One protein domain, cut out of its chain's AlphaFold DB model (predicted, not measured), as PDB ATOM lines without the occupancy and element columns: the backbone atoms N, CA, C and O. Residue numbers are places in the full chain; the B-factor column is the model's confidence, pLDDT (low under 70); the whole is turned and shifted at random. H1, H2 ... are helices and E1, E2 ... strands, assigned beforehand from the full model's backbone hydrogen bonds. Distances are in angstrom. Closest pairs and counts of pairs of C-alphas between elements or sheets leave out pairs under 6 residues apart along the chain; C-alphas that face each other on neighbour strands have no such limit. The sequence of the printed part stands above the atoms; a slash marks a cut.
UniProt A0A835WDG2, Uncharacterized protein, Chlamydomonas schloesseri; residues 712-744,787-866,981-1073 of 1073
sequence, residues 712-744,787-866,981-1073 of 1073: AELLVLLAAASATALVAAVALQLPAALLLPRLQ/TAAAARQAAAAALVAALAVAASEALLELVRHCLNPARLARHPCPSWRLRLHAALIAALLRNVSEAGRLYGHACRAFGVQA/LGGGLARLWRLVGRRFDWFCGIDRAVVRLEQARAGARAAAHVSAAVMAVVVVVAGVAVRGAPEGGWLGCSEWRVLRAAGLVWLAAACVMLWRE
ATOM      1  N   ALA A 712     128.761 232.858 140.178       88.25
ATOM      2  CA  ALA A 712     129.314 232.367 141.443       88.25
ATOM      3  C   ALA A 712     130.700 231.717 141.267       88.25
ATOM      4  O   ALA A 712     131.624 231.993 142.030       88.25
ATOM      5  N   GLU A 713     130.879 230.904 140.227       90.00
ATOM      6  CA  GLU A 713     132.161 230.307 139.864       90.00
ATOM      7  C   GLU A 713     133.168 231.379 139.450       90.00
ATOM      8  O   GLU A 713     134.287 231.374 139.953       90.00
ATOM      9  N   LEU A 714     132.781 232.334 138.594       88.75
ATOM     10  CA  LEU A 714     133.650 233.450 138.201       88.75
ATOM     11  C   LEU A 714     134.097 234.272 139.412       88.75
ATOM     12  O   LEU A 714     135.274 234.606 139.517       88.75
ATOM     13  N   LEU A 715     133.188 234.563 140.342       87.00
ATOM     14  CA  LEU A 715     133.495 235.279 141.577       87.00
ATOM     15  C   LEU A 715     134.502 234.508 142.433       87.00
ATOM     16  O   LEU A 715     135.461 235.105 142.916       87.00
ATOM     17  N   VAL A 716     134.344 233.188 142.577       86.50
ATOM     18  CA  VAL A 716     135.312 232.351 143.303       86.50
ATOM     19  C   VAL A 716     136.667 232.319 142.599       86.50
ATOM     20  O   VAL A 716     137.694 232.437 143.262       86.50
ATOM     21  N   LEU A 717     136.698 232.232 141.267       87.75
ATOM     22  CA  LEU A 717     137.942 232.286 140.495       87.75
ATOM     23  C   LEU A 717     138.657 233.637 140.650       87.75
ATOM     24  O   LEU A 717     139.871 233.672 140.853       87.75
ATOM     25  N   LEU A 718     137.916 234.746 140.610       86.69
ATOM     26  CA  LEU A 718     138.450 236.096 140.806       86.69
ATOM     27  C   LEU A 718     138.902 236.335 142.250       86.69
ATOM     28  O   LEU A 718     139.937 236.967 142.467       86.69
ATOM     29  N   ALA A 719     138.188 235.791 143.235       83.94
ATOM     30  CA  ALA A 719     138.582 235.836 144.640       83.94
ATOM     31  C   ALA A 719     139.859 235.019 144.882       83.94
ATOM     32  O   ALA A 719     140.789 235.507 145.522       83.94
ATOM     33  N   ALA A 720     139.956 233.816 144.309       84.12
ATOM     34  CA  ALA A 720     141.156 232.987 144.380       84.12
ATOM     35  C   ALA A 720     142.357 233.669 143.706       84.12
ATOM     36  O   ALA A 720     143.456 233.679 144.266       84.12
ATOM     37  N   ALA A 721     142.152 234.304 142.547       82.00
ATOM     38  CA  ALA A 721     143.180 235.097 141.880       82.00
ATOM     39  C   ALA A 721     143.620 236.298 142.739       82.00
ATOM     40  O   ALA A 721     144.818 236.519 142.911       82.00
ATOM     41  N   SER A 722     142.665 237.018 143.338       81.25
ATOM     42  CA  SER A 722     142.926 238.135 144.260       81.25
ATOM     43  C   SER A 722     143.752 237.699 145.468       81.25
ATOM     44  O   SER A 722     144.758 238.327 145.794       81.25
ATOM     45  N   ALA A 723     143.352 236.602 146.114       81.88
ATOM     46  CA  ALA A 723     144.031 236.059 147.283       81.88
ATOM     47  C   ALA A 723     145.446 235.585 146.935       81.88
ATOM     48  O   ALA A 723     146.395 235.908 147.644       81.88
ATOM     49  N   THR A 724     145.610 234.890 145.806       82.25
ATOM     50  CA  THR A 724     146.923 234.431 145.324       82.25
ATOM     51  C   THR A 724     147.850 235.613 145.046       82.25
ATOM     52  O   THR A 724     149.009 235.600 145.463       82.25
ATOM     53  N   ALA A 725     147.339 236.667 144.403       80.56
ATOM     54  CA  ALA A 725     148.096 237.892 144.174       80.56
ATOM     55  C   ALA A 725     148.488 238.564 145.500       80.56
ATOM     56  O   ALA A 725     149.643 238.946 145.675       80.56
ATOM     57  N   LEU A 726     147.575 238.652 146.472       80.44
ATOM     58  CA  LEU A 726     147.868 239.241 147.778       80.44
ATOM     59  C   LEU A 726     148.931 238.446 148.551       80.44
ATOM     60  O   LEU A 726     149.872 239.037 149.078       80.44
ATOM     61  N   VAL A 727     148.826 237.116 148.576       84.38
ATOM     62  CA  VAL A 727     149.822 236.240 149.212       84.38
ATOM     63  C   VAL A 727     151.182 236.397 148.539       84.38
ATOM     64  O   VAL A 727     152.182 236.553 149.236       84.38
ATOM     65  N   ALA A 728     151.234 236.440 147.205       78.69
ATOM     66  CA  ALA A 728     152.472 236.710 146.477       78.69
ATOM     67  C   ALA A 728     153.053 238.090 146.837       78.69
ATOM     68  O   ALA A 728     154.256 238.207 147.060       78.69
ATOM     69  N   ALA A 729     152.210 239.122 146.969       78.06
ATOM     70  CA  ALA A 729     152.641 240.454 147.392       78.06
ATOM     71  C   ALA A 729     153.303 240.422 148.776       78.06
ATOM     72  O   ALA A 729     154.396 240.959 148.951       78.06
ATOM     73  N   VAL A 730     152.658 239.767 149.746       81.81
ATOM     74  CA  VAL A 730     153.152 239.648 151.125       81.81
ATOM     75  C   VAL A 730     154.435 238.817 151.174       81.81
ATOM     76  O   VAL A 730     155.411 239.239 151.790       81.81
ATOM     77  N   ALA A 731     154.476 237.679 150.479       81.81
ATOM     78  CA  ALA A 731     155.646 236.805 150.421       81.81
ATOM     79  C   ALA A 731     156.864 237.486 149.778       81.81
ATOM     80  O   ALA A 731     157.994 237.180 150.143       81.81
ATOM     81  N   LEU A 732     156.652 238.428 148.856       78.06
ATOM     82  CA  LEU A 732     157.721 239.240 148.270       78.06
ATOM     83  C   LEU A 732     158.137 240.410 149.177       78.06
ATOM     84  O   LEU A 732     159.304 240.803 149.174       78.06
ATOM     85  N   GLN A 733     157.214 240.952 149.979       78.62
ATOM     86  CA  GLN A 733     157.499 242.028 150.933       78.62
ATOM     87  C   GLN A 733     158.218 241.543 152.190       78.62
ATOM     88  O   GLN A 733     159.064 242.272 152.697       78.62
ATOM     89  N   LEU A 734     157.924 240.340 152.691       81.25
ATOM     90  CA  LEU A 734     158.489 239.837 153.948       81.25
ATOM     91  C   LEU A 734     160.031 239.752 153.914       81.25
ATOM     92  O   LEU A 734     160.668 240.295 154.816       81.25
ATOM     93  N   PRO A 735     160.674 239.172 152.877       78.31
ATOM     94  CA  PRO A 735     162.130 239.148 152.771       78.31
ATOM     95  C   PRO A 735     162.700 240.551 152.607       78.31
ATOM     96  O   PRO A 735     163.705 240.862 153.231       78.31
ATOM     97  N   ALA A 736     162.050 241.418 151.821       73.31
ATOM     98  CA  ALA A 736     162.485 242.802 151.661       73.31
ATOM     99  C   ALA A 736     162.441 243.558 153.001       73.31
ATOM    100  O   ALA A 736     163.411 244.215 153.360       73.31
ATOM    101  N   ALA A 737     161.369 243.406 153.780       75.94
ATOM    102  CA  ALA A 737     161.195 244.040 155.083       75.94
ATOM    103  C   ALA A 737     162.125 243.473 156.169       75.94
ATOM    104  O   ALA A 737     162.519 244.211 157.063       75.94
ATOM    105  N   LEU A 738     162.506 242.191 156.095       80.06
ATOM    106  CA  LEU A 738     163.439 241.558 157.039       80.06
ATOM    107  C   LEU A 738     164.915 241.792 156.671       80.06
ATOM    108  O   LEU A 738     165.757 241.961 157.556       80.06
ATOM    109  N   LEU A 739     165.246 241.816 155.376       73.88
ATOM    110  CA  LEU A 739     166.609 242.037 154.887       73.88
ATOM    111  C   LEU A 739     166.998 243.513 154.935       73.88
ATOM    112  O   LEU A 739     168.141 243.811 155.265       73.88
ATOM    113  N   LEU A 740     166.085 244.442 154.638       72.44
ATOM    114  CA  LEU A 740     166.426 245.862 154.525       72.44
ATOM    115  C   LEU A 740     166.967 246.467 155.842       72.44
ATOM    116  O   LEU A 740     168.017 247.105 155.777       72.44
ATOM    117  N   PRO A 741     166.382 246.214 157.033       74.19
ATOM    118  CA  PRO A 741     166.930 246.694 158.303       74.19
ATOM    119  C   PRO A 741     168.255 246.018 158.671       74.19
ATOM    120  O   PRO A 741     169.167 246.688 159.147       74.19
ATOM    121  N   ARG A 742     168.415 244.709 158.408       71.56
ATOM    122  CA  ARG A 742     169.687 244.001 158.659       71.56
ATOM    123  C   ARG A 742     170.811 244.483 157.742       71.56
ATOM    124  O   ARG A 742     171.946 244.628 158.182       71.56
ATOM    125  N   LEU A 743     170.494 244.789 156.487       66.62
ATOM    126  CA  LEU A 743     171.431 245.399 155.544       66.62
ATOM    127  C   LEU A 743     171.756 246.851 155.923       66.62
ATOM    128  O   LEU A 743     172.895 247.278 155.756       66.62
ATOM    129  N   GLN A 744     170.796 247.599 156.478       69.56
ATOM    130  CA  GLN A 744     171.042 248.927 157.049       69.56
ATOM    131  C   GLN A 744     171.922 248.862 158.308       69.56
ATOM    132  O   GLN A 744     172.803 249.700 158.449       69.56
ATOM    133  N   THR A 787     157.055 244.561 142.480       75.12
ATOM    134  CA  THR A 787     156.278 243.330 142.280       75.12
ATOM    135  C   THR A 787     155.133 243.231 143.289       75.12
ATOM    136  O   THR A 787     154.016 242.876 142.925       75.12
ATOM    137  N   ALA A 788     155.353 243.624 144.544       74.12
ATOM    138  CA  ALA A 788     154.297 243.655 145.546       74.12
ATOM    139  C   ALA A 788     153.266 244.774 145.313       74.12
ATOM    140  O   ALA A 788     152.088 244.618 145.637       74.12
ATOM    141  N   ALA A 789     153.672 245.909 144.738       78.25
ATOM    142  CA  ALA A 789     152.745 246.935 144.270       78.25
ATOM    143  C   ALA A 789     151.886 246.416 143.106       78.25
ATOM    144  O   ALA A 789     150.664 246.535 143.169       78.25
ATOM    145  N   ALA A 790     152.497 245.759 142.116       76.62
ATOM    146  CA  ALA A 790     151.789 245.124 141.005       76.62
ATOM    147  C   ALA A 790     150.816 244.037 141.490       76.62
ATOM    148  O   ALA A 790     149.687 243.947 141.020       76.62
ATOM    149  N   ALA A 791     151.212 243.250 142.488       75.69
ATOM    150  CA  ALA A 791     150.375 242.212 143.069       75.69
ATOM    151  C   ALA A 791     149.180 242.781 143.866       75.69
ATOM    152  O   ALA A 791     148.064 242.278 143.744       75.69
ATOM    153  N   ARG A 792     149.355 243.894 144.600       80.25
ATOM    154  CA  ARG A 792     148.231 244.635 145.215       80.25
ATOM    155  C   ARG A 792     147.295 245.245 144.171       80.25
ATOM    156  O   ARG A 792     146.082 245.192 144.344       80.25
ATOM    157  N   GLN A 793     147.843 245.795 143.087       80.06
ATOM    158  CA  GLN A 793     147.051 246.296 141.960       80.06
ATOM    159  C   GLN A 793     146.257 245.169 141.295       80.06
ATOM    160  O   GLN A 793     145.084 245.358 140.998       80.06
ATOM    161  N   ALA A 794     146.853 243.986 141.128       76.56
ATOM    162  CA  ALA A 794     146.167 242.808 140.607       76.56
ATOM    163  C   ALA A 794     145.029 242.345 141.532       76.56
ATOM    164  O   ALA A 794     143.939 242.056 141.047       76.56
ATOM    165  N   ALA A 795     145.240 242.339 142.853       77.81
ATOM    166  CA  ALA A 795     144.189 242.018 143.821       77.81
ATOM    167  C   ALA A 795     143.035 243.039 143.789       77.81
ATOM    168  O   ALA A 795     141.870 242.651 143.756       77.81
ATOM    169  N   ALA A 796     143.343 244.339 143.730       78.44
ATOM    170  CA  ALA A 796     142.328 245.382 143.585       78.44
ATOM    171  C   ALA A 796     141.568 245.254 142.254       78.44
ATOM    172  O   ALA A 796     140.342 245.304 142.237       78.44
ATOM    173  N   ALA A 797     142.278 245.028 141.147       78.50
ATOM    174  CA  ALA A 797     141.681 244.824 139.833       78.50
ATOM    175  C   ALA A 797     140.739 243.609 139.814       78.50
ATOM    176  O   ALA A 797     139.635 243.703 139.283       78.50
ATOM    177  N   ALA A 798     141.131 242.498 140.439       79.44
ATOM    178  CA  ALA A 798     140.300 241.303 140.533       79.44
ATOM    179  C   ALA A 798     139.074 241.495 141.452       79.44
ATOM    180  O   ALA A 798     137.995 241.003 141.120       79.44
ATOM    181  N   LEU A 799     139.178 242.282 142.532       79.62
ATOM    182  CA  LEU A 799     138.020 242.677 143.345       79.62
ATOM    183  C   LEU A 799     137.030 243.544 142.554       79.62
ATOM    184  O   LEU A 799     135.828 243.286 142.576       79.62
ATOM    185  N   VAL A 800     137.512 244.557 141.827       82.19
ATOM    186  CA  VAL A 800     136.634 245.407 141.003       82.19
ATOM    187  C   VAL A 800     136.025 244.594 139.856       82.19
ATOM    188  O   VAL A 800     134.838 244.743 139.570       82.19
ATOM    189  N   ALA A 801     136.779 243.670 139.255       81.19
ATOM    190  CA  ALA A 801     136.242 242.711 138.293       81.19
ATOM    191  C   ALA A 801     135.109 241.873 138.901       81.19
ATOM    192  O   ALA A 801     134.067 241.723 138.273       81.19
ATOM    193  N   ALA A 802     135.273 241.374 140.130       81.06
ATOM    194  CA  ALA A 802     134.240 240.606 140.820       81.06
ATOM    195  C   ALA A 802     132.967 241.442 141.050       81.06
ATOM    196  O   ALA A 802     131.865 241.000 140.721       81.06
ATOM    197  N   LEU A 803     133.111 242.686 141.517       83.31
ATOM    198  CA  LEU A 803     131.985 243.617 141.658       83.31
ATOM    199  C   LEU A 803     131.295 243.895 140.313       83.31
ATOM    200  O   LEU A 803     130.068 243.944 140.251       83.31
ATOM    201  N   ALA A 804     132.062 244.018 139.228       84.31
ATOM    202  CA  ALA A 804     131.525 244.219 137.885       84.31
ATOM    203  C   ALA A 804     130.775 242.988 137.353       84.31
ATOM    204  O   ALA A 804     129.730 243.140 136.723       84.31
ATOM    205  N   VAL A 805     131.254 241.771 137.639       85.06
ATOM    206  CA  VAL A 805     130.535 240.523 137.323       85.06
ATOM    207  C   VAL A 805     129.195 240.482 138.058       85.06
ATOM    208  O   VAL A 805     128.168 240.241 137.422       85.06
ATOM    209  N   ALA A 806     129.186 240.780 139.362       83.00
ATOM    210  CA  ALA A 806     127.967 240.806 140.169       83.00
ATOM    211  C   ALA A 806     126.965 241.867 139.675       83.00
ATOM    212  O   ALA A 806     125.782 241.571 139.501       83.00
ATOM    213  N   ALA A 807     127.441 243.081 139.380       84.81
ATOM    214  CA  ALA A 807     126.615 244.149 138.819       84.81
ATOM    215  C   ALA A 807     126.061 243.783 137.432       84.81
ATOM    216  O   ALA A 807     124.889 244.029 137.148       84.81
ATOM    217  N   SER A 808     126.880 243.152 136.584       86.12
ATOM    218  CA  SER A 808     126.450 242.673 135.271       86.12
ATOM    219  C   SER A 808     125.363 241.608 135.383       86.12
ATOM    220  O   SER A 808     124.423 241.649 134.598       86.12
ATOM    221  N   GLU A 809     125.460 240.663 136.322       87.75
ATOM    222  CA  GLU A 809     124.408 239.652 136.520       87.75
ATOM    223  C   GLU A 809     123.101 240.287 136.993       87.75
ATOM    224  O   GLU A 809     122.043 240.003 136.436       87.75
ATOM    225  N   ALA A 810     123.171 241.207 137.960       85.50
ATOM    226  CA  ALA A 810     121.993 241.936 138.422       85.50
ATOM    227  C   ALA A 810     121.314 242.707 137.276       85.50
ATOM    228  O   ALA A 810     120.090 242.690 137.157       85.50
ATOM    229  N   LEU A 811     122.100 243.345 136.402       86.50
ATOM    230  CA  LEU A 811     121.583 244.087 135.255       86.50
ATOM    231  C   LEU A 811     121.003 243.168 134.169       86.50
ATOM    232  O   LEU A 811     119.959 243.490 133.606       86.50
ATOM    233  N   LEU A 812     121.631 242.023 133.887       86.19
ATOM    234  CA  LEU A 812     121.099 241.044 132.934       86.19
ATOM    235  C   LEU A 812     119.767 240.458 133.411       86.19
ATOM    236  O   LEU A 812     118.827 240.383 132.621       86.19
ATOM    237  N   GLU A 813     119.652 240.086 134.688       86.06
ATOM    238  CA  GLU A 813     118.388 239.577 135.235       86.06
ATOM    239  C   GLU A 813     117.329 240.689 135.332       86.06
ATOM    240  O   GLU A 813     116.156 240.437 135.059       86.06
ATOM    241  N   LEU A 814     117.718 241.942 135.598       87.31
ATOM    242  CA  LEU A 814     116.808 243.085 135.496       87.31
ATOM    243  C   LEU A 814     116.242 243.218 134.080       87.31
ATOM    244  O   LEU A 814     115.029 243.286 133.893       87.31
ATOM    245  N   VAL A 815     117.120 243.246 133.079       86.62
ATOM    246  CA  VAL A 815     116.748 243.348 131.666       86.62
ATOM    247  C   VAL A 815     115.819 242.198 131.285       86.62
ATOM    248  O   VAL A 815     114.738 242.421 130.739       86.62
ATOM    249  N   ARG A 816     116.180 240.972 131.660       85.38
ATOM    250  CA  ARG A 816     115.382 239.775 131.415       85.38
ATOM    251  C   ARG A 816     113.988 239.855 132.036       85.38
ATOM    252  O   ARG A 816     112.999 239.537 131.384       85.38
ATOM    253  N   HIS A 817     113.883 240.278 133.288       86.19
ATOM    254  CA  HIS A 817     112.622 240.260 134.028       86.19
ATOM    255  C   HIS A 817     111.743 241.488 133.798       86.19
ATOM    256  O   HIS A 817     110.525 241.403 133.965       86.19
ATOM    257  N   CYS A 818     112.331 242.618 133.417       86.25
ATOM    258  CA  CYS A 818     111.608 243.864 133.201       86.25
ATOM    259  C   CYS A 818     111.282 244.123 131.728       86.25
ATOM    260  O   CYS A 818     110.289 244.802 131.472       86.25
ATOM    261  N   LEU A 819     112.068 243.593 130.782       85.69
ATOM    262  CA  LEU A 819     111.937 243.921 129.359       85.69
ATOM    263  C   LEU A 819     111.513 242.743 128.470       85.69
ATOM    264  O   LEU A 819     111.065 242.990 127.356       85.69
ATOM    265  N   ASN A 820     111.602 241.482 128.922       83.12
ATOM    266  CA  ASN A 820     111.179 240.340 128.101       83.12
ATOM    267  C   ASN A 820     109.644 240.161 128.128       83.12
ATOM    268  O   ASN A 820     109.112 239.715 129.149       83.12
ATOM    269  N   PRO A 821     108.914 240.412 127.024       82.19
ATOM    270  CA  PRO A 821     107.450 240.389 127.009       82.19
ATOM    271  C   PRO A 821     106.851 239.017 127.351       82.19
ATOM    272  O   PRO A 821     105.835 238.956 128.044       82.19
ATOM    273  N   ALA A 822     107.493 237.912 126.957       80.38
ATOM    274  CA  ALA A 822     107.035 236.562 127.294       80.38
ATOM    275  C   ALA A 822     107.152 236.269 128.801       80.38
ATOM    276  O   ALA A 822     106.327 235.556 129.377       80.38
ATOM    277  N   ARG A 823     108.160 236.834 129.476       81.69
ATOM    278  CA  ARG A 823     108.249 236.823 130.947       81.69
ATOM    279  C   ARG A 823     107.204 237.725 131.582       81.69
ATOM    280  O   ARG A 823     106.588 237.308 132.562       81.69
ATOM    281  N   LEU A 824     106.974 238.918 131.023       80.88
ATOM    282  CA  LEU A 824     105.957 239.838 131.545       80.88
ATOM    283  C   LEU A 824     104.558 239.215 131.496       80.88
ATOM    284  O   LEU A 824     103.782 239.440 132.422       80.88
ATOM    285  N   ALA A 825     104.267 238.431 130.455       82.94
ATOM    286  CA  ALA A 825     103.012 237.705 130.302       82.94
ATOM    287  C   ALA A 825     102.874 236.539 131.297       82.94
ATOM    288  O   ALA A 825     101.799 236.329 131.848       82.94
ATOM    289  N   ARG A 826     103.961 235.797 131.565       79.69
ATOM    290  CA  ARG A 826     103.958 234.664 132.515       79.69
ATOM    291  C   ARG A 826     103.853 235.091 133.980       79.69
ATOM    292  O   ARG A 826     103.262 234.372 134.779       79.69
ATOM    293  N   HIS A 827     104.430 236.238 134.330       82.44
ATOM    294  CA  HIS A 827     104.452 236.756 135.699       82.44
ATOM    295  C   HIS A 827     103.914 238.193 135.722       82.44
ATOM    296  O   HIS A 827     104.694 239.157 135.778       82.44
ATOM    297  N   PRO A 828     102.583 238.369 135.632       82.25
ATOM    298  CA  PRO A 828     101.976 239.686 135.725       82.25
ATOM    299  C   PRO A 828     102.224 240.263 137.124       82.25
ATOM    300  O   PRO A 828     101.814 239.683 138.126       82.25
ATOM    301  N   CYS A 829     102.902 241.410 137.192       86.06
ATOM    302  CA  CYS A 829     103.119 242.137 138.441       86.06
ATOM    303  C   CYS A 829     102.198 243.366 138.468       86.06
ATOM    304  O   CYS A 829     102.183 244.107 137.483       86.06
ATOM    305  N   PRO A 830     101.511 243.666 139.584       88.69
ATOM    306  CA  PRO A 830     100.632 244.833 139.694       88.69
ATOM    307  C   PRO A 830     101.362 246.181 139.592       88.69
ATOM    308  O   PRO A 830     100.732 247.200 139.334       88.69
ATOM    309  N   SER A 831     102.683 246.223 139.806       91.94
ATOM    310  CA  SER A 831     103.469 247.447 139.637       91.94
ATOM    311  C   SER A 831     104.891 247.180 139.151       91.94
ATOM    312  O   SER A 831     105.495 246.143 139.437       91.94
ATOM    313  N   TRP A 832     105.455 248.177 138.466       90.56
ATOM    314  CA  TRP A 832     106.862 248.205 138.064       90.56
ATOM    315  C   TRP A 832     107.813 248.091 139.267       90.56
ATOM    316  O   TRP A 832     108.777 247.333 139.207       90.56
ATOM    317  N   ARG A 833     107.522 248.781 140.383       92.19
ATOM    318  CA  ARG A 833     108.369 248.754 141.593       92.19
ATOM    319  C   ARG A 833     108.472 247.350 142.184       92.19
ATOM    320  O   ARG A 833     109.565 246.901 142.515       92.19
ATOM    321  N   LEU A 834     107.340 246.649 142.281       91.00
ATOM    322  CA  LEU A 834     107.309 245.266 142.752       91.00
ATOM    323  C   LEU A 834     108.109 244.349 141.825       91.00
ATOM    324  O   LEU A 834     108.870 243.516 142.305       91.00
ATOM    325  N   ARG A 835     107.968 244.530 140.508       90.50
ATOM    326  CA  ARG A 835     108.713 243.762 139.506       90.50
ATOM    327  C   ARG A 835     110.220 243.984 139.612       90.50
ATOM    328  O   ARG A 835     110.959 243.008 139.613       90.50
ATOM    329  N   LEU A 836     110.663 245.235 139.742       91.75
ATOM    330  CA  LEU A 836     112.070 245.586 139.949       91.75
ATOM    331  C   LEU A 836     112.631 244.882 141.193       91.75
ATOM    332  O   LEU A 836     113.666 244.223 141.123       91.75
ATOM    333  N   HIS A 837     111.924 244.977 142.320       92.62
ATOM    334  CA  HIS A 837     112.356 244.350 143.566       92.62
ATOM    335  C   HIS A 837     112.394 242.815 143.452       92.62
ATOM    336  O   HIS A 837     113.382 242.192 143.833       92.62
ATOM    337  N   ALA A 838     111.359 242.208 142.865       92.62
ATOM    338  CA  ALA A 838     111.297 240.768 142.638       92.62
ATOM    339  C   ALA A 838     112.410 240.272 141.701       92.62
ATOM    340  O   ALA A 838     112.987 239.223 141.963       92.62
ATOM    341  N   ALA A 839     112.760 241.033 140.659       91.62
ATOM    342  CA  ALA A 839     113.854 240.702 139.746       91.62
ATOM    343  C   ALA A 839     115.219 240.689 140.454       91.62
ATOM    344  O   ALA A 839     116.012 239.774 140.245       91.62
ATOM    345  N   LEU A 840     115.478 241.661 141.338       91.50
ATOM    346  CA  LEU A 840     116.709 241.699 142.137       91.50
ATOM    347  C   LEU A 840     116.801 240.510 143.102       91.50
ATOM    348  O   LEU A 840     117.845 239.867 143.198       91.50
ATOM    349  N   ILE A 841     115.697 240.177 143.779       93.19
ATOM    350  CA  ILE A 841     115.639 238.994 144.647       93.19
ATOM    351  C   ILE A 841     115.803 237.715 143.811       93.19
ATOM    352  O   ILE A 841     116.535 236.821 144.218       93.19
ATOM    353  N   ALA A 842     115.186 237.620 142.630       92.06
ATOM    354  CA  ALA A 842     115.307 236.460 141.748       92.06
ATOM    355  C   ALA A 842     116.760 236.218 141.307       92.06
ATOM    356  O   ALA A 842     117.237 235.080 141.343       92.06
ATOM    357  N   ALA A 843     117.487 237.288 140.971       89.75
ATOM    358  CA  ALA A 843     118.914 237.227 140.673       89.75
ATOM    359  C   ALA A 843     119.725 236.723 141.880       89.75
ATOM    360  O   ALA A 843     120.606 235.873 141.731       89.75
ATOM    361  N   LEU A 844     119.405 237.198 143.089       91.25
ATOM    362  CA  LEU A 844     120.024 236.710 144.322       91.25
ATOM    363  C   LEU A 844     119.749 235.214 144.533       91.25
ATOM    364  O   LEU A 844     120.683 234.462 144.793       91.25
ATOM    365  N   LEU A 845     118.501 234.766 144.374       92.31
ATOM    366  CA  LEU A 845     118.105 233.364 144.541       92.31
ATOM    367  C   LEU A 845     118.876 232.428 143.619       92.31
ATOM    368  O   LEU A 845     119.400 231.407 144.070       92.31
ATOM    369  N   ARG A 846     118.994 232.798 142.343       89.88
ATOM    370  CA  ARG A 846     119.750 232.022 141.360       89.88
ATOM    371  C   ARG A 846     121.224 231.914 141.744       89.88
ATOM    372  O   ARG A 846     121.778 230.819 141.733       89.88
ATOM    373  N   ASN A 847     121.850 233.029 142.119       88.81
ATOM    374  CA  ASN A 847     123.261 233.043 142.502       88.81
ATOM    375  C   ASN A 847     123.523 232.263 143.795       88.81
ATOM    376  O   ASN A 847     124.509 231.537 143.877       88.81
ATOM    377  N   VAL A 848     122.630 232.367 144.783       91.31
ATOM    378  CA  VAL A 848     122.708 231.594 146.031       91.31
ATOM    379  C   VAL A 848     122.551 230.095 145.756       91.31
ATOM    380  O   VAL A 848     123.302 229.297 146.313       91.31
ATOM    381  N   SER A 849     121.644 229.701 144.858       91.50
ATOM    382  CA  SER A 849     121.509 228.305 144.424       91.50
ATOM    383  C   SER A 849     122.793 227.797 143.753       91.50
ATOM    384  O   SER A 849     123.374 226.803 144.187       91.50
ATOM    385  N   GLU A 850     123.333 228.523 142.772       90.19
ATOM    386  CA  GLU A 850     124.588 228.143 142.105       90.19
ATOM    387  C   GLU A 850     125.790 228.105 143.072       90.19
ATOM    388  O   GLU A 850     126.640 227.215 142.971       90.19
ATOM    389  N   ALA A 851     125.838 229.009 144.055       89.88
ATOM    390  CA  ALA A 851     126.836 228.988 145.122       89.88
ATOM    391  C   ALA A 851     126.696 227.750 146.022       89.88
ATOM    392  O   ALA A 851     127.703 227.141 146.379       89.88
ATOM    393  N   GLY A 852     125.467 227.327 146.340       89.75
ATOM    394  CA  GLY A 852     125.199 226.075 147.053       89.75
ATOM    395  C   GLY A 852     125.738 224.850 146.313       89.75
ATOM    396  O   GLY A 852     126.383 223.992 146.917       89.75
ATOM    397  N   ARG A 853     125.586 224.806 144.982       89.50
ATOM    398  CA  ARG A 853     126.176 223.741 144.156       89.50
ATOM    399  C   ARG A 853     127.698 223.715 144.262       89.50
ATOM    400  O   ARG A 853     128.286 222.657 144.495       89.50
ATOM    401  N   LEU A 854     128.334 224.879 144.122       89.12
ATOM    402  CA  LEU A 854     129.786 225.016 144.234       89.12
ATOM    403  C   LEU A 854     130.290 224.632 145.631       89.12
ATOM    404  O   LEU A 854     131.300 223.940 145.743       89.12
ATOM    405  N   TYR A 855     129.560 225.011 146.681       89.00
ATOM    406  CA  TYR A 855     129.834 224.592 148.053       89.00
ATOM    407  C   TYR A 855     129.783 223.066 148.189       89.00
ATOM    408  O   TYR A 855     130.737 222.464 148.677       89.00
ATOM    409  N   GLY A 856     128.738 222.418 147.662       86.25
ATOM    410  CA  GLY A 856     128.649 220.956 147.636       86.25
ATOM    411  C   GLY A 856     129.839 220.301 146.925       86.25
ATOM    412  O   GLY A 856     130.393 219.315 147.420       86.25
ATOM    413  N   HIS A 857     130.277 220.863 145.792       87.25
ATOM    414  CA  HIS A 857     131.471 220.395 145.081       87.25
ATOM    415  C   HIS A 857     132.745 220.572 145.900       87.25
ATOM    416  O   HIS A 857     133.548 219.644 145.960       87.25
ATOM    417  N   ALA A 858     132.927 221.723 146.545       86.56
ATOM    418  CA  ALA A 858     134.078 221.980 147.399       86.56
ATOM    419  C   ALA A 858     134.124 220.979 148.563       86.56
ATOM    420  O   ALA A 858     135.134 220.298 148.738       86.56
ATOM    421  N   CYS A 859     133.016 220.806 149.286       85.19
ATOM    422  CA  CYS A 859     132.902 219.841 150.379       85.19
ATOM    423  C   CYS A 859     133.360 218.436 149.961       85.19
ATOM    424  O   CYS A 859     134.238 217.850 150.595       85.19
ATOM    425  N   ARG A 860     132.845 217.914 148.840       83.12
ATOM    426  CA  ARG A 860     133.241 216.591 148.330       83.12
ATOM    427  C   ARG A 860     134.686 216.553 147.851       83.12
ATOM    428  O   ARG A 860     135.419 215.620 148.171       83.12
ATOM    429  N   ALA A 861     135.115 217.575 147.117       84.94
ATOM    430  CA  ALA A 861     136.459 217.644 146.572       84.94
ATOM    431  C   ALA A 861     137.522 217.587 147.679       84.94
ATOM    432  O   ALA A 861     138.516 216.870 147.529       84.94
ATOM    433  N   PHE A 862     137.286 218.261 148.805       85.00
ATOM    434  CA  PHE A 862     138.195 218.286 149.951       85.00
ATOM    435  C   PHE A 862     137.965 217.155 150.962       85.00
ATOM    436  O   PHE A 862     138.609 217.142 152.004       85.00
ATOM    437  N   GLY A 863     137.067 216.200 150.685       81.38
ATOM    438  CA  GLY A 863     136.727 215.148 151.649       81.38
ATOM    439  C   GLY A 863     136.070 215.688 152.922       81.38
ATOM    440  O   GLY A 863     135.909 214.952 153.890       81.38
ATOM    441  N   VAL A 864     135.638 216.951 152.903       77.19
ATOM    442  CA  VAL A 864     134.779 217.573 153.907       77.19
ATOM    443  C   VAL A 864     133.354 217.124 153.592       77.19
ATOM    444  O   VAL A 864     132.463 217.923 153.312       77.19
ATOM    445  N   GLN A 865     133.117 215.809 153.580       58.16
ATOM    446  CA  GLN A 865     131.778 215.348 153.918       58.16
ATOM    447  C   GLN A 865     131.576 215.880 155.325       58.16
ATOM    448  O   GLN A 865     132.345 215.493 156.203       58.16
ATOM    449  N   ALA A 866     130.685 216.871 155.456       45.19
ATOM    450  CA  ALA A 866     130.409 217.612 156.679       45.19
ATOM    451  C   ALA A 866     130.698 216.744 157.897       45.19
ATOM    452  O   ALA A 866     130.224 215.604 157.902       45.19
ATOM    453  N   LEU A 981     144.330 218.994 150.110       78.88
ATOM    454  CA  LEU A 981     144.192 220.290 149.447       78.88
ATOM    455  C   LEU A 981     144.476 220.263 147.930       78.88
ATOM    456  O   LEU A 981     143.648 220.729 147.152       78.88
ATOM    457  N   GLY A 982     145.614 219.719 147.486       80.94
ATOM    458  CA  GLY A 982     145.994 219.689 146.068       80.94
ATOM    459  C   GLY A 982     145.068 218.790 145.245       80.94
ATOM    460  O   GLY A 982     144.541 219.201 144.208       80.94
ATOM    461  N   GLY A 983     144.779 217.590 145.762       84.00
ATOM    462  CA  GLY A 983     143.793 216.688 145.162       84.00
ATOM    463  C   GLY A 983     142.378 217.277 145.153       84.00
ATOM    464  O   GLY A 983     141.638 217.098 144.182       84.00
ATOM    465  N   GLY A 984     142.011 218.021 146.202       84.31
ATOM    466  CA  GLY A 984     140.733 218.717 146.292       84.31
ATOM    467  C   GLY A 984     140.594 219.855 145.288       84.31
ATOM    468  O   GLY A 984     139.616 219.884 144.548       84.31
ATOM    469  N   LEU A 985     141.595 220.723 145.147       84.94
ATOM    470  CA  LEU A 985     141.572 221.796 144.148       84.94
ATOM    471  C   LEU A 985     141.484 221.248 142.717       84.94
ATOM    472  O   LEU A 985     140.680 221.735 141.924       84.94
ATOM    473  N   ALA A 986     142.227 220.184 142.394       86.31
ATOM    474  CA  ALA A 986     142.153 219.538 141.081       86.31
ATOM    475  C   ALA A 986     140.787 218.872 140.814       86.31
ATOM    476  O   ALA A 986     140.318 218.822 139.674       86.31
ATOM    477  N   ARG A 987     140.127 218.333 141.848       86.06
ATOM    478  CA  ARG A 987     138.742 217.839 141.744       86.06
ATOM    479  C   ARG A 987     137.754 218.985 141.545       86.06
ATOM    480  O   ARG A 987     136.956 218.905 140.619       86.06
ATOM    481  N   LEU A 988     137.849 220.046 142.343       87.56
ATOM    482  CA  LEU A 988     136.986 221.222 142.237       87.56
ATOM    483  C   LEU A 988     137.095 221.872 140.854       87.56
ATOM    484  O   LEU A 988     136.080 222.161 140.230       87.56
ATOM    485  N   TRP A 989     138.314 222.016 140.326       88.38
ATOM    486  CA  TRP A 989     138.552 222.565 138.990       88.38
ATOM    487  C   TRP A 989     137.870 221.758 137.878       88.38
ATOM    488  O   TRP A 989     137.323 222.332 136.945       88.38
ATOM    489  N   ARG A 990     137.825 220.423 137.999       88.19
ATOM    490  CA  ARG A 990     137.102 219.543 137.059       88.19
ATOM    491  C   ARG A 990     135.575 219.657 137.153       88.19
ATOM    492  O   ARG A 990     134.882 219.063 136.328       88.19
ATOM    493  N   LEU A 991     135.056 220.356 138.159       87.75
ATOM    494  CA  LEU A 991     133.624 220.557 138.382       87.75
ATOM    495  C   LEU A 991     133.169 221.972 137.994       87.75
ATOM    496  O   LEU A 991     131.994 222.152 137.690       87.75
ATOM    497  N   VAL A 992     134.081 222.953 137.934       89.00
ATOM    498  CA  VAL A 992     133.780 224.316 137.463       89.00
ATOM    499  C   VAL A 992     133.242 224.271 136.036       89.00
ATOM    500  O   VAL A 992     133.879 223.713 135.154       89.00
ATOM    501  N   GLY A 993     132.075 224.863 135.790       89.31
ATOM    502  CA  GLY A 993     131.419 224.855 134.478       89.31
ATOM    503  C   GLY A 993     130.734 223.530 134.124       89.31
ATOM    504  O   GLY A 993     130.029 223.453 133.116       89.31
ATOM    505  N   ARG A 994     130.869 222.486 134.950       91.81
ATOM    506  CA  ARG A 994     130.112 221.246 134.780       91.81
ATOM    507  C   ARG A 994     128.706 221.427 135.346       91.81
ATOM    508  O   ARG A 994     128.517 221.985 136.427       91.81
ATOM    509  N   ARG A 995     127.702 220.983 134.598       89.94
ATOM    510  CA  ARG A 995     126.285 221.097 134.958       89.94
ATOM    511  C   ARG A 995     125.610 219.749 134.837       89.94
ATOM    512  O   ARG A 995     125.898 219.003 133.903       89.94
ATOM    513  N   PHE A 996     124.712 219.467 135.772       89.25
ATOM    514  CA  PHE A 996     123.780 218.362 135.636       89.25
ATOM    515  C   PHE A 996     122.708 218.736 134.603       89.25
ATOM    516  O   PHE A 996     122.193 219.857 134.603       89.25
ATOM    517  N   ASP A 997     122.408 217.814 133.696       85.56
ATOM    518  CA  ASP A 997     121.300 217.933 132.763       85.56
ATOM    519  C   ASP A 997     120.001 217.546 133.468       85.56
ATOM    520  O   ASP A 997     119.641 216.373 133.568       85.56
ATOM    521  N   TRP A 998     119.276 218.563 133.924       80.94
ATOM    522  CA  TRP A 998     117.957 218.435 134.536       80.94
ATOM    523  C   TRP A 998     116.909 217.794 133.625       80.94
ATOM    524  O   TRP A 998     115.910 217.286 134.125       80.94
ATOM    525  N   PHE A 999     117.130 217.801 132.308       80.19
ATOM    526  CA  PHE A 999     116.276 217.131 131.330       80.19
ATOM    527  C   PHE A 999     116.760 215.706 131.019       80.19
ATOM    528  O   PHE A 999     116.114 214.992 130.255       80.19
ATOM    529  N   CYS A1000     117.873 215.283 131.627       77.38
ATOM    530  CA  CYS A1000     118.447 213.940 131.583       77.38
ATOM    531  C   CYS A1000     118.542 213.360 130.163       77.38
ATOM    532  O   CYS A1000     118.239 212.192 129.926       77.38
ATOM    533  N   GLY A1001     118.947 214.189 129.200       72.94
ATOM    534  CA  GLY A1001     119.137 213.802 127.808       72.94
ATOM    535  C   GLY A1001     117.860 213.681 126.976       72.94
ATOM    536  O   GLY A1001     117.977 213.367 125.791       72.94
ATOM    537  N   ILE A1002     116.673 213.953 127.539       73.56
ATOM    538  CA  ILE A1002     115.394 213.893 126.808       73.56
ATOM    539  C   ILE A1002     115.373 214.907 125.660       73.56
ATOM    540  O   ILE A1002     114.888 214.591 124.576       73.56
ATOM    541  N   ASP A1003     115.946 216.096 125.866       76.06
ATOM    542  CA  ASP A1003     116.023 217.126 124.835       76.06
ATOM    543  C   ASP A1003     117.412 217.780 124.772       76.06
ATOM    544  O   ASP A1003     117.756 218.707 125.511       76.06
ATOM    545  N   ARG A1004     118.229 217.319 123.818       81.75
ATOM    546  CA  ARG A1004     119.555 217.903 123.557       81.75
ATOM    547  C   ARG A1004     119.483 219.351 123.068       81.75
ATOM    548  O   ARG A1004     120.482 220.063 123.192       81.75
ATOM    549  N   ALA A1005     118.368 219.794 122.485       83.25
ATOM    550  CA  ALA A1005     118.210 221.183 122.069       83.25
ATOM    551  C   ALA A1005     118.156 222.108 123.289       83.25
ATOM    552  O   ALA A1005     118.774 223.172 123.254       83.25
ATOM    553  N   VAL A1006     117.529 221.669 124.386       81.69
ATOM    554  CA  VAL A1006     117.518 222.411 125.656       81.69
ATOM    555  C   VAL A1006     118.928 222.538 126.227       81.69
ATOM    556  O   VAL A1006     119.347 223.642 126.565       81.69
ATOM    557  N   VAL A1007     119.716 221.457 126.238       85.81
ATOM    558  CA  VAL A1007     121.124 221.516 126.675       85.81
ATOM    559  C   VAL A1007     121.933 222.498 125.824       85.81
ATOM    560  O   VAL A1007     122.631 223.352 126.363       85.81
ATOM    561  N   ARG A1008     121.815 222.435 124.490       87.19
ATOM    562  CA  ARG A1008     122.502 223.378 123.585       87.19
ATOM    563  C   ARG A1008     122.064 224.824 123.815       87.19
ATOM    564  O   ARG A1008     122.884 225.738 123.722       87.19
ATOM    565  N   LEU A1009     120.780 225.037 124.101       84.19
ATOM    566  CA  LEU A1009     120.237 226.352 124.417       84.19
ATOM    567  C   LEU A1009     120.829 226.885 125.726       84.19
ATOM    568  O   LEU A1009     121.300 228.022 125.747       84.19
ATOM    569  N   GLU A1010     120.882 226.067 126.777       84.44
ATOM    570  CA  GLU A1010     121.501 226.431 128.056       84.44
ATOM    571  C   GLU A1010     123.007 226.682 127.924       84.44
ATOM    572  O   GLU A1010     123.513 227.670 128.452       84.44
ATOM    573  N   GLN A1011     123.729 225.879 127.137       88.69
ATOM    574  CA  GLN A1011     125.140 226.125 126.824       88.69
ATOM    575  C   GLN A1011     125.348 227.479 126.147       88.69
ATOM    576  O   GLN A1011     126.249 228.234 126.519       88.69
ATOM    577  N   ALA A1012     124.503 227.815 125.173       87.06
ATOM    578  CA  ALA A1012     124.590 229.092 124.488       87.06
ATOM    579  C   ALA A1012     124.197 230.273 125.393       87.06
ATOM    580  O   ALA A1012     124.834 231.323 125.326       87.06
ATOM    581  N   ARG A1013     123.195 230.103 126.271       84.31
ATOM    582  CA  ARG A1013     122.821 231.096 127.297       84.31
ATOM    583  C   ARG A1013     123.963 231.335 128.277       84.31
ATOM    584  O   ARG A1013     124.315 232.485 128.527       84.31
ATOM    585  N   ALA A1014     124.571 230.268 128.787       86.75
ATOM    586  CA  ALA A1014     125.732 230.353 129.663       86.75
ATOM    587  C   ALA A1014     126.914 231.033 128.960       86.75
ATOM    588  O   ALA A1014     127.547 231.906 129.547       86.75
ATOM    589  N   GLY A1015     127.171 230.701 127.690       86.25
ATOM    590  CA  GLY A1015     128.201 231.352 126.878       86.25
ATOM    591  C   GLY A1015     127.973 232.858 126.714       86.25
ATOM    592  O   GLY A1015     128.895 233.640 126.936       86.25
ATOM    593  N   ALA A1016     126.744 233.278 126.393       84.44
ATOM    594  CA  ALA A1016     126.389 234.693 126.275       84.44
ATOM    595  C   ALA A1016     126.533 235.445 127.611       84.44
ATOM    596  O   ALA A1016     127.124 236.524 127.645       84.44
ATOM    597  N   ARG A1017     126.065 234.852 128.721       84.69
ATOM    598  CA  ARG A1017     126.236 235.412 130.075       84.69
ATOM    599  C   ARG A1017     127.708 235.564 130.436       84.69
ATOM    600  O   ARG A1017     128.142 236.651 130.801       84.69
ATOM    601  N   ALA A1018     128.498 234.507 130.268       85.31
ATOM    602  CA  ALA A1018     129.927 234.545 130.552       85.31
ATOM    603  C   ALA A1018     130.648 235.612 129.714       85.31
ATOM    604  O   ALA A1018     131.470 236.345 130.257       85.31
ATOM    605  N   ALA A1019     130.303 235.766 128.431       82.69
ATOM    606  CA  ALA A1019     130.848 236.834 127.593       82.69
ATOM    607  C   ALA A1019     130.520 238.234 128.149       82.69
ATOM    608  O   ALA A1019     131.419 239.075 128.246       82.69
ATOM    609  N   ALA A1020     129.273 238.467 128.576       82.06
ATOM    610  CA  ALA A1020     128.865 239.717 129.216       82.06
ATOM    611  C   ALA A1020     129.650 239.982 130.513       82.06
ATOM    612  O   ALA A1020     130.207 241.069 130.684       82.06
ATOM    613  N   HIS A1021     129.769 238.984 131.394       84.44
ATOM    614  CA  HIS A1021     130.520 239.104 132.648       84.44
ATOM    615  C   HIS A1021     132.004 239.384 132.415       84.44
ATOM    616  O   HIS A1021     132.571 240.264 133.060       84.44
ATOM    617  N   VAL A1022     132.631 238.678 131.470       82.75
ATOM    618  CA  VAL A1022     134.036 238.900 131.107       82.75
ATOM    619  C   VAL A1022     134.226 240.305 130.537       82.75
ATOM    620  O   VAL A1022     135.163 240.991 130.932       82.75
ATOM    621  N   SER A1023     133.324 240.787 129.676       81.25
ATOM    622  CA  SER A1023     133.385 242.169 129.174       81.25
ATOM    623  C   SER A1023     133.238 243.206 130.287       81.25
ATOM    624  O   SER A1023     134.006 244.165 130.321       81.25
ATOM    625  N   ALA A1024     132.315 242.996 131.231       80.94
ATOM    626  CA  ALA A1024     132.149 243.872 132.390       80.94
ATOM    627  C   ALA A1024     133.405 243.903 133.275       80.94
ATOM    628  O   ALA A1024     133.888 244.979 133.629       80.94
ATOM    629  N   ALA A1025     133.979 242.733 133.567       79.12
ATOM    630  CA  ALA A1025     135.228 242.606 134.308       79.12
ATOM    631  C   ALA A1025     136.392 243.321 133.604       79.12
ATOM    632  O   ALA A1025     137.121 244.079 134.239       79.12
ATOM    633  N   VAL A1026     136.545 243.137 132.289       81.38
ATOM    634  CA  VAL A1026     137.596 243.799 131.500       81.38
ATOM    635  C   VAL A1026     137.428 245.319 131.519       81.38
ATOM    636  O   VAL A1026     138.409 246.018 131.762       81.38
ATOM    637  N   MET A1027     136.209 245.845 131.330       78.75
ATOM    638  CA  MET A1027     135.952 247.291 131.424       78.75
ATOM    639  C   MET A1027     136.373 247.847 132.782       78.75
ATOM    640  O   MET A1027     137.094 248.841 132.849       78.75
ATOM    641  N   ALA A1028     135.967 247.178 133.857       79.00
ATOM    642  CA  ALA A1028     136.305 247.564 135.217       79.00
ATOM    643  C   ALA A1028     137.821 247.574 135.471       79.00
ATOM    644  O   ALA A1028     138.352 248.550 136.002       79.00
ATOM    645  N   VAL A1029     138.532 246.525 135.049       78.12
ATOM    646  CA  VAL A1029     139.992 246.438 135.194       78.12
ATOM    647  C   VAL A1029     140.691 247.546 134.408       78.12
ATOM    648  O   VAL A1029     141.586 248.189 134.950       78.12
ATOM    649  N   VAL A1030     140.268 247.817 133.168       80.00
ATOM    650  CA  VAL A1030     140.842 248.893 132.343       80.00
ATOM    651  C   VAL A1030     140.654 250.253 133.011       80.00
ATOM    652  O   VAL A1030     141.612 251.017 133.085       80.00
ATOM    653  N   VAL A1031     139.471 250.539 133.567       76.44
ATOM    654  CA  VAL A1031     139.213 251.792 134.303       76.44
ATOM    655  C   VAL A1031     140.130 251.927 135.522       76.44
ATOM    656  O   VAL A1031     140.692 252.999 135.747       76.44
ATOM    657  N   VAL A1032     140.328 250.853 136.293       77.19
ATOM    658  CA  VAL A1032     141.207 250.868 137.476       77.19
ATOM    659  C   VAL A1032     142.667 251.065 137.079       77.19
ATOM    660  O   VAL A1032     143.342 251.925 137.643       77.19
ATOM    661  N   VAL A1033     143.160 250.300 136.102       76.25
ATOM    662  CA  VAL A1033     144.553 250.381 135.636       76.25
ATOM    663  C   VAL A1033     144.843 251.760 135.053       76.25
ATOM    664  O   VAL A1033     145.851 252.370 135.407       76.25
ATOM    665  N   ALA A1034     143.940 252.285 134.227       75.81
ATOM    666  CA  ALA A1034     144.104 253.600 133.631       75.81
ATOM    667  C   ALA A1034     144.011 254.720 134.683       75.81
ATOM    668  O   ALA A1034     144.822 255.641 134.678       75.81
ATOM    669  N   GLY A1035     143.108 254.607 135.665       74.38
ATOM    670  CA  GLY A1035     143.026 255.550 136.786       74.38
ATOM    671  C   GLY A1035     144.286 255.574 137.662       74.38
ATOM    672  O   GLY A1035     144.692 256.634 138.137       74.38
ATOM    673  N   VAL A1036     144.942 254.424 137.851       73.06
ATOM    674  CA  VAL A1036     146.233 254.333 138.554       73.06
ATOM    675  C   VAL A1036     147.366 254.925 137.712       73.06
ATOM    676  O   VAL A1036     148.194 255.656 138.254       73.06
ATOM    677  N   ALA A1037     147.387 254.660 136.403       68.50
ATOM    678  CA  ALA A1037     148.384 255.216 135.489       68.50
ATOM    679  C   ALA A1037     148.315 256.753 135.422       68.50
ATOM    680  O   ALA A1037     149.351 257.413 135.459       68.50
ATOM    681  N   VAL A1038     147.105 257.327 135.426       66.00
ATOM    682  CA  VAL A1038     146.888 258.784 135.410       66.00
ATOM    683  C   VAL A1038     147.403 259.464 136.683       66.00
ATOM    684  O   VAL A1038     147.959 260.552 136.598       66.00
ATOM    685  N   ARG A1039     147.310 258.827 137.861       66.12
ATOM    686  CA  ARG A1039     147.858 259.394 139.115       66.12
ATOM    687  C   ARG A1039     149.390 259.398 139.180       66.12
ATOM    688  O   ARG A1039     149.944 260.071 140.042       66.12
ATOM    689  N   GLY A1040     150.061 258.632 138.319       62.53
ATOM    690  CA  GLY A1040     151.523 258.594 138.215       62.53
ATOM    691  C   GLY A1040     152.091 259.392 137.039       62.53
ATOM    692  O   GLY A1040     153.309 259.522 136.938       62.53
ATOM    693  N   ALA A1041     151.239 259.904 136.146       56.44
ATOM    694  CA  ALA A1041     151.658 260.686 134.992       56.44
ATOM    695  C   ALA A1041     151.734 262.182 135.358       56.44
ATOM    696  O   ALA A1041     150.833 262.681 136.033       56.44
ATOM    697  N   PRO A1042     152.778 262.913 134.924       57.47
ATOM    698  CA  PRO A1042     152.835 264.362 135.095       57.47
ATOM    699  C   PRO A1042     151.606 265.019 134.449       57.47
ATOM    700  O   PRO A1042     151.152 264.589 133.386       57.47
ATOM    701  N   GLU A1043     151.052 266.020 135.135       50.69
ATOM    702  CA  GLU A1043     149.793 266.708 134.821       50.69
ATOM    703  C   GLU A1043     149.676 267.043 133.318       50.69
ATOM    704  O   GLU A1043     150.357 267.933 132.816       50.69
ATOM    705  N   GLY A1044     148.837 266.304 132.576       57.25
ATOM    706  CA  GLY A1044     148.552 266.601 131.161       57.25
ATOM    707  C   GLY A1044     148.263 265.414 130.230       57.25
ATOM    708  O   GLY A1044     147.820 265.625 129.102       57.25
ATOM    709  N   GLY A1045     148.470 264.166 130.659       53.50
ATOM    710  CA  GLY A1045     148.228 262.988 129.813       53.50
ATOM    711  C   GLY A1045     146.756 262.573 129.738       53.50
ATOM    712  O   GLY A1045     146.241 261.946 130.662       53.50
ATOM    713  N   TRP A1046     146.080 262.877 128.629       56.69
ATOM    714  CA  TRP A1046     144.778 262.291 128.287       56.69
ATOM    715  C   TRP A1046     144.894 260.761 128.170       56.69
ATOM    716  O   TRP A1046     145.873 260.269 127.607       56.69
ATOM    717  N   LEU A1047     143.882 260.016 128.643       56.69
ATOM    718  CA  LEU A1047     143.689 258.587 128.333       56.69
ATOM    719  C   LEU A1047     143.917 258.361 126.832       56.69
ATOM    720  O   LEU A1047     143.240 258.980 126.001       56.69
ATOM    721  N   GLY A1048     144.874 257.511 126.470       59.09
ATOM    722  CA  GLY A1048     145.256 257.311 125.076       59.09
ATOM    723  C   GLY A1048     144.085 256.766 124.250       59.09
ATOM    724  O   GLY A1048     143.227 256.037 124.752       59.09
ATOM    725  N   CYS A1049     144.045 257.061 122.943       62.19
ATOM    726  CA  CYS A1049     142.987 256.574 122.040       62.19
ATOM    727  C   CYS A1049     142.793 255.042 122.065       62.19
ATOM    728  O   CYS A1049     141.751 254.552 121.631       62.19
ATOM    729  N   SER A1050     143.782 254.275 122.530       67.00
ATOM    730  CA  SER A1050     143.740 252.816 122.650       67.00
ATOM    731  C   SER A1050     142.861 252.327 123.808       67.00
ATOM    732  O   SER A1050     142.090 251.390 123.614       67.00
ATOM    733  N   GLU A1051     142.888 252.975 124.973       70.31
ATOM    734  CA  GLU A1051     142.097 252.587 126.157       70.31
ATOM    735  C   GLU A1051     140.599 252.830 125.924       70.31
ATOM    736  O   GLU A1051     139.760 251.967 126.193       70.31
ATOM    737  N   TRP A1052     140.262 253.957 125.289       71.56
ATOM    738  CA  TRP A1052     138.894 254.263 124.859       71.56
ATOM    739  C   TRP A1052     138.342 253.266 123.836       71.56
ATOM    740  O   TRP A1052     137.145 252.968 123.857       71.56
ATOM    741  N   ARG A1053     139.186 252.719 122.949       73.19
ATOM    742  CA  ARG A1053     138.773 251.661 122.010       73.19
ATOM    743  C   ARG A1053     138.434 250.366 122.745       73.19
ATOM    744  O   ARG A1053     137.438 249.742 122.394       73.19
ATOM    745  N   VAL A1054     139.202 249.997 123.776       71.94
ATOM    746  CA  VAL A1054     138.933 248.797 124.592       71.94
ATOM    747  C   VAL A1054     137.629 248.946 125.378       71.94
ATOM    748  O   VAL A1054     136.798 248.042 125.335       71.94
ATOM    749  N   LEU A1055     137.397 250.096 126.024       71.25
ATOM    750  CA  LEU A1055     136.146 250.357 126.751       71.25
ATOM    751  C   LEU A1055     134.923 250.340 125.826       71.25
ATOM    752  O   LEU A1055     133.920 249.706 126.149       71.25
ATOM    753  N   ARG A1056     135.011 250.971 124.645       70.06
ATOM    754  CA  ARG A1056     133.932 250.930 123.643       70.06
ATOM    755  C   ARG A1056     133.676 249.514 123.134       70.06
ATOM    756  O   ARG A1056     132.521 249.112 123.054       70.06
ATOM    757  N   ALA A1057     134.726 248.757 122.811       71.31
ATOM    758  CA  ALA A1057     134.589 247.381 122.342       71.31
ATOM    759  C   ALA A1057     133.929 246.486 123.402       71.31
ATOM    760  O   ALA A1057     132.978 245.777 123.093       71.31
ATOM    761  N   ALA A1058     134.371 246.564 124.658       70.81
ATOM    762  CA  ALA A1058     133.797 245.773 125.740       70.81
ATOM    763  C   ALA A1058     132.352 246.193 126.080       70.81
ATOM    764  O   ALA A1058     131.509 245.330 126.318       70.81
ATOM    765  N   GLY A1059     132.025 247.490 126.009       72.50
ATOM    766  CA  GLY A1059     130.648 247.974 126.144       72.50
ATOM    767  C   GLY A1059     129.730 247.471 125.024       72.50
ATOM    768  O   GLY A1059     128.606 247.048 125.291       72.50
ATOM    769  N   LEU A1060     130.219 247.438 123.779       74.81
ATOM    770  CA  LEU A1060     129.490 246.871 122.638       74.81
ATOM    771  C   LEU A1060     129.284 245.358 122.773       74.81
ATOM    772  O   LEU A1060     128.193 244.880 122.475       74.81
ATOM    773  N   VAL A1061     130.285 244.606 123.246       75.12
ATOM    774  CA  VAL A1061     130.135 243.162 123.508       75.12
ATOM    775  C   VAL A1061     129.119 242.916 124.619       75.12
ATOM    776  O   VAL A1061     128.275 242.033 124.476       75.12
ATOM    777  N   TRP A1062     129.141 243.716 125.689       82.50
ATOM    778  CA  TRP A1062     128.148 243.623 126.760       82.50
ATOM    779  C   TRP A1062     126.727 243.888 126.240       82.50
ATOM    780  O   TRP A1062     125.830 243.079 126.473       82.50
ATOM    781  N   LEU A1063     126.531 244.965 125.467       75.19
ATOM    782  CA  LEU A1063     125.244 245.286 124.839       75.19
ATOM    783  C   LEU A1063     124.790 244.184 123.876       75.19
ATOM    784  O   LEU A1063     123.635 243.772 123.922       75.19
ATOM    785  N   ALA A1064     125.689 243.667 123.035       75.06
ATOM    786  CA  ALA A1064     125.381 242.576 122.117       75.06
ATOM    787  C   ALA A1064     124.978 241.301 122.869       75.06
ATOM    788  O   ALA A1064     123.998 240.661 122.497       75.06
ATOM    789  N   ALA A1065     125.678 240.951 123.950       71.19
ATOM    790  CA  ALA A1065     125.334 239.809 124.790       71.19
ATOM    791  C   ALA A1065     123.965 239.989 125.468       71.19
ATOM    792  O   ALA A1065     123.146 239.068 125.435       71.19
ATOM    793  N   ALA A1066     123.672 241.182 125.999       70.81
ATOM    794  CA  ALA A1066     122.361 241.517 126.556       70.81
ATOM    795  C   ALA A1066     121.246 241.427 125.495       70.81
ATOM    796  O   ALA A1066     120.204 240.821 125.746       70.81
ATOM    797  N   CYS A1067     121.480 241.942 124.283       74.81
ATOM    798  CA  CYS A1067     120.552 241.830 123.156       74.81
ATOM    799  C   CYS A1067     120.336 240.376 122.714       74.81
ATOM    800  O   CYS A1067     119.202 239.986 122.460       74.81
ATOM    801  N   VAL A1068     121.389 239.553 122.650       74.19
ATOM    802  CA  VAL A1068     121.276 238.119 122.327       74.19
ATOM    803  C   VAL A1068     120.445 237.390 123.379       74.19
ATOM    804  O   VAL A1068     119.617 236.555 123.021       74.19
ATOM    805  N   MET A1069     120.632 237.712 124.661       67.00
ATOM    806  CA  MET A1069     119.817 237.151 125.737       67.00
ATOM    807  C   MET A1069     118.349 237.571 125.634       67.00
ATOM    808  O   MET A1069     117.480 236.727 125.820       67.00
ATOM    809  N   LEU A1070     118.075 238.837 125.306       66.06
ATOM    810  CA  LEU A1070     116.715 239.341 125.097       66.06
ATOM    811  C   LEU A1070     116.033 238.756 123.855       66.06
ATOM    812  O   LEU A1070     114.840 238.499 123.902       66.06
ATOM    813  N   TRP A1071     116.763 238.576 122.752       66.88
ATOM    814  CA  TRP A1071     116.209 238.107 121.476       66.88
ATOM    815  C   TRP A1071     115.914 236.603 121.462       66.88
ATOM    816  O   TRP A1071     114.999 236.162 120.772       66.88
ATOM    817  N   ARG A1072     116.703 235.802 122.192       61.41
ATOM    818  CA  ARG A1072     116.550 234.336 122.240       61.41
ATOM    819  C   ARG A1072     115.577 233.823 123.297       61.41
ATOM    820  O   ARG A1072     115.236 232.640 123.245       61.41
ATOM    821  N   GLU A1073     115.227 234.635 124.288       55.81
ATOM    822  CA  GLU A1073     114.163 234.314 125.249       55.81
ATOM    823  C   GLU A1073     112.795 234.750 124.751       55.81
ATOM    824  O   GLU A1073     111.857 233.941 124.914       55.81
TER     825      GLU A1073
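This is residues 712 to 744, 787 to 866 and 981 to 1073 of the 1073 residues of an uncharacterized protein of Chlamydomonas schloesseri (UniProt A0A835WDG2). The longest helix, H6, and H7 form a long helical hairpin that packs on H2, the helix in the middle, with H6 crossing H2 slantwise. H1 lies side by side with H2, its free end, residues 734 to 744, sticking out, while H4 crosses H2 near H2's last residues and meets short H5 near its own end. The printed part has 206 residues, with seven named helices and one named strand in the order H1, H2, H3, H4, H5, E1, H6, H7, and its class is mostly helix. The whole is loose, with a radius of gyration of the C-alphas of 21.4 A, and spans 73 by 53 by 31 A.

H6, residues 1004 to 1040, forms a helical hairpin with H7, residues 1049 to 1072; they touch at a shallow tilt of 23 degrees, opposite ways, and their closest C-alphas, Ala 1020 and Trp 1062, are 4.7 A apart. H2, residues 787 to 819, is the hub and touches five helices. H6 touches H2 with residues 1017 to 1033 alone, at a steep tilt of 46 degrees, opposite ways; the closest C-alphas, Ala 801 and Ala 1025, are 4.1 A apart. Residues 1066 to 1070 of H7 touch residues 812 to 819 of H2, the closest C-alphas being Arg 816 and Leu 1070, 6.5 A apart. H1, residues 712 to 744, touches H2 at a shallow tilt of 16 degrees, opposite ways, with the closest C-alphas, Ala 729 and Ala 788, 4.0 A apart. H4, residues 832 to 861, touches H2 at a steep tilt of 51 degrees, opposite ways, with the closest C-alphas, Leu 814 and Ala 839, 5.7 A apart. H4 also touches residues 712 to 713 of H1, where the closest C-alphas, Ala 712 and Ala 851, are 5.6 A apart. H5, residues 981 to 989, touches residues 857 to 861 of H4, with the closest C-alphas, Ala 861 and Gly 984, 4.4 A apart. H3, residues 821 to 826, and H2 touch only at the corner by their link, the closest C-alphas being His 817 and Arg 823, 6.4 A apart. E1, residues 994 to 996, pairs with no named strand. Every O i to N i+4 pair is within hydrogen-bond range in H2, H3, H4, H5 and H7; in H1 it is 25 of 29 and in H6 32 of 33.

H6 is 53.8 A long, H1 47.5 A, H2 46.2 A, H4 43.4 A and H7 34.5 A. H1 begins at C-alpha 712, (129.314, 232.367, 141.443), and H7 ends at C-alpha 1072, (116.550, 234.336, 122.240).

The C-alphas of Gln 744 and Ala 825, the two farthest apart, are 74.0 A apart. Residues 745 to 786 and 867 to 980 are not printed; the C-alphas across these cuts are 21.6 A and 15.8 A apart. Of the links that are printed whole, none is long. Mean pLDDT of the printed part is 80.2, with residues 743 to 744, 865 to 866, 1037 to 1050 and 1069 to 1073 under 70.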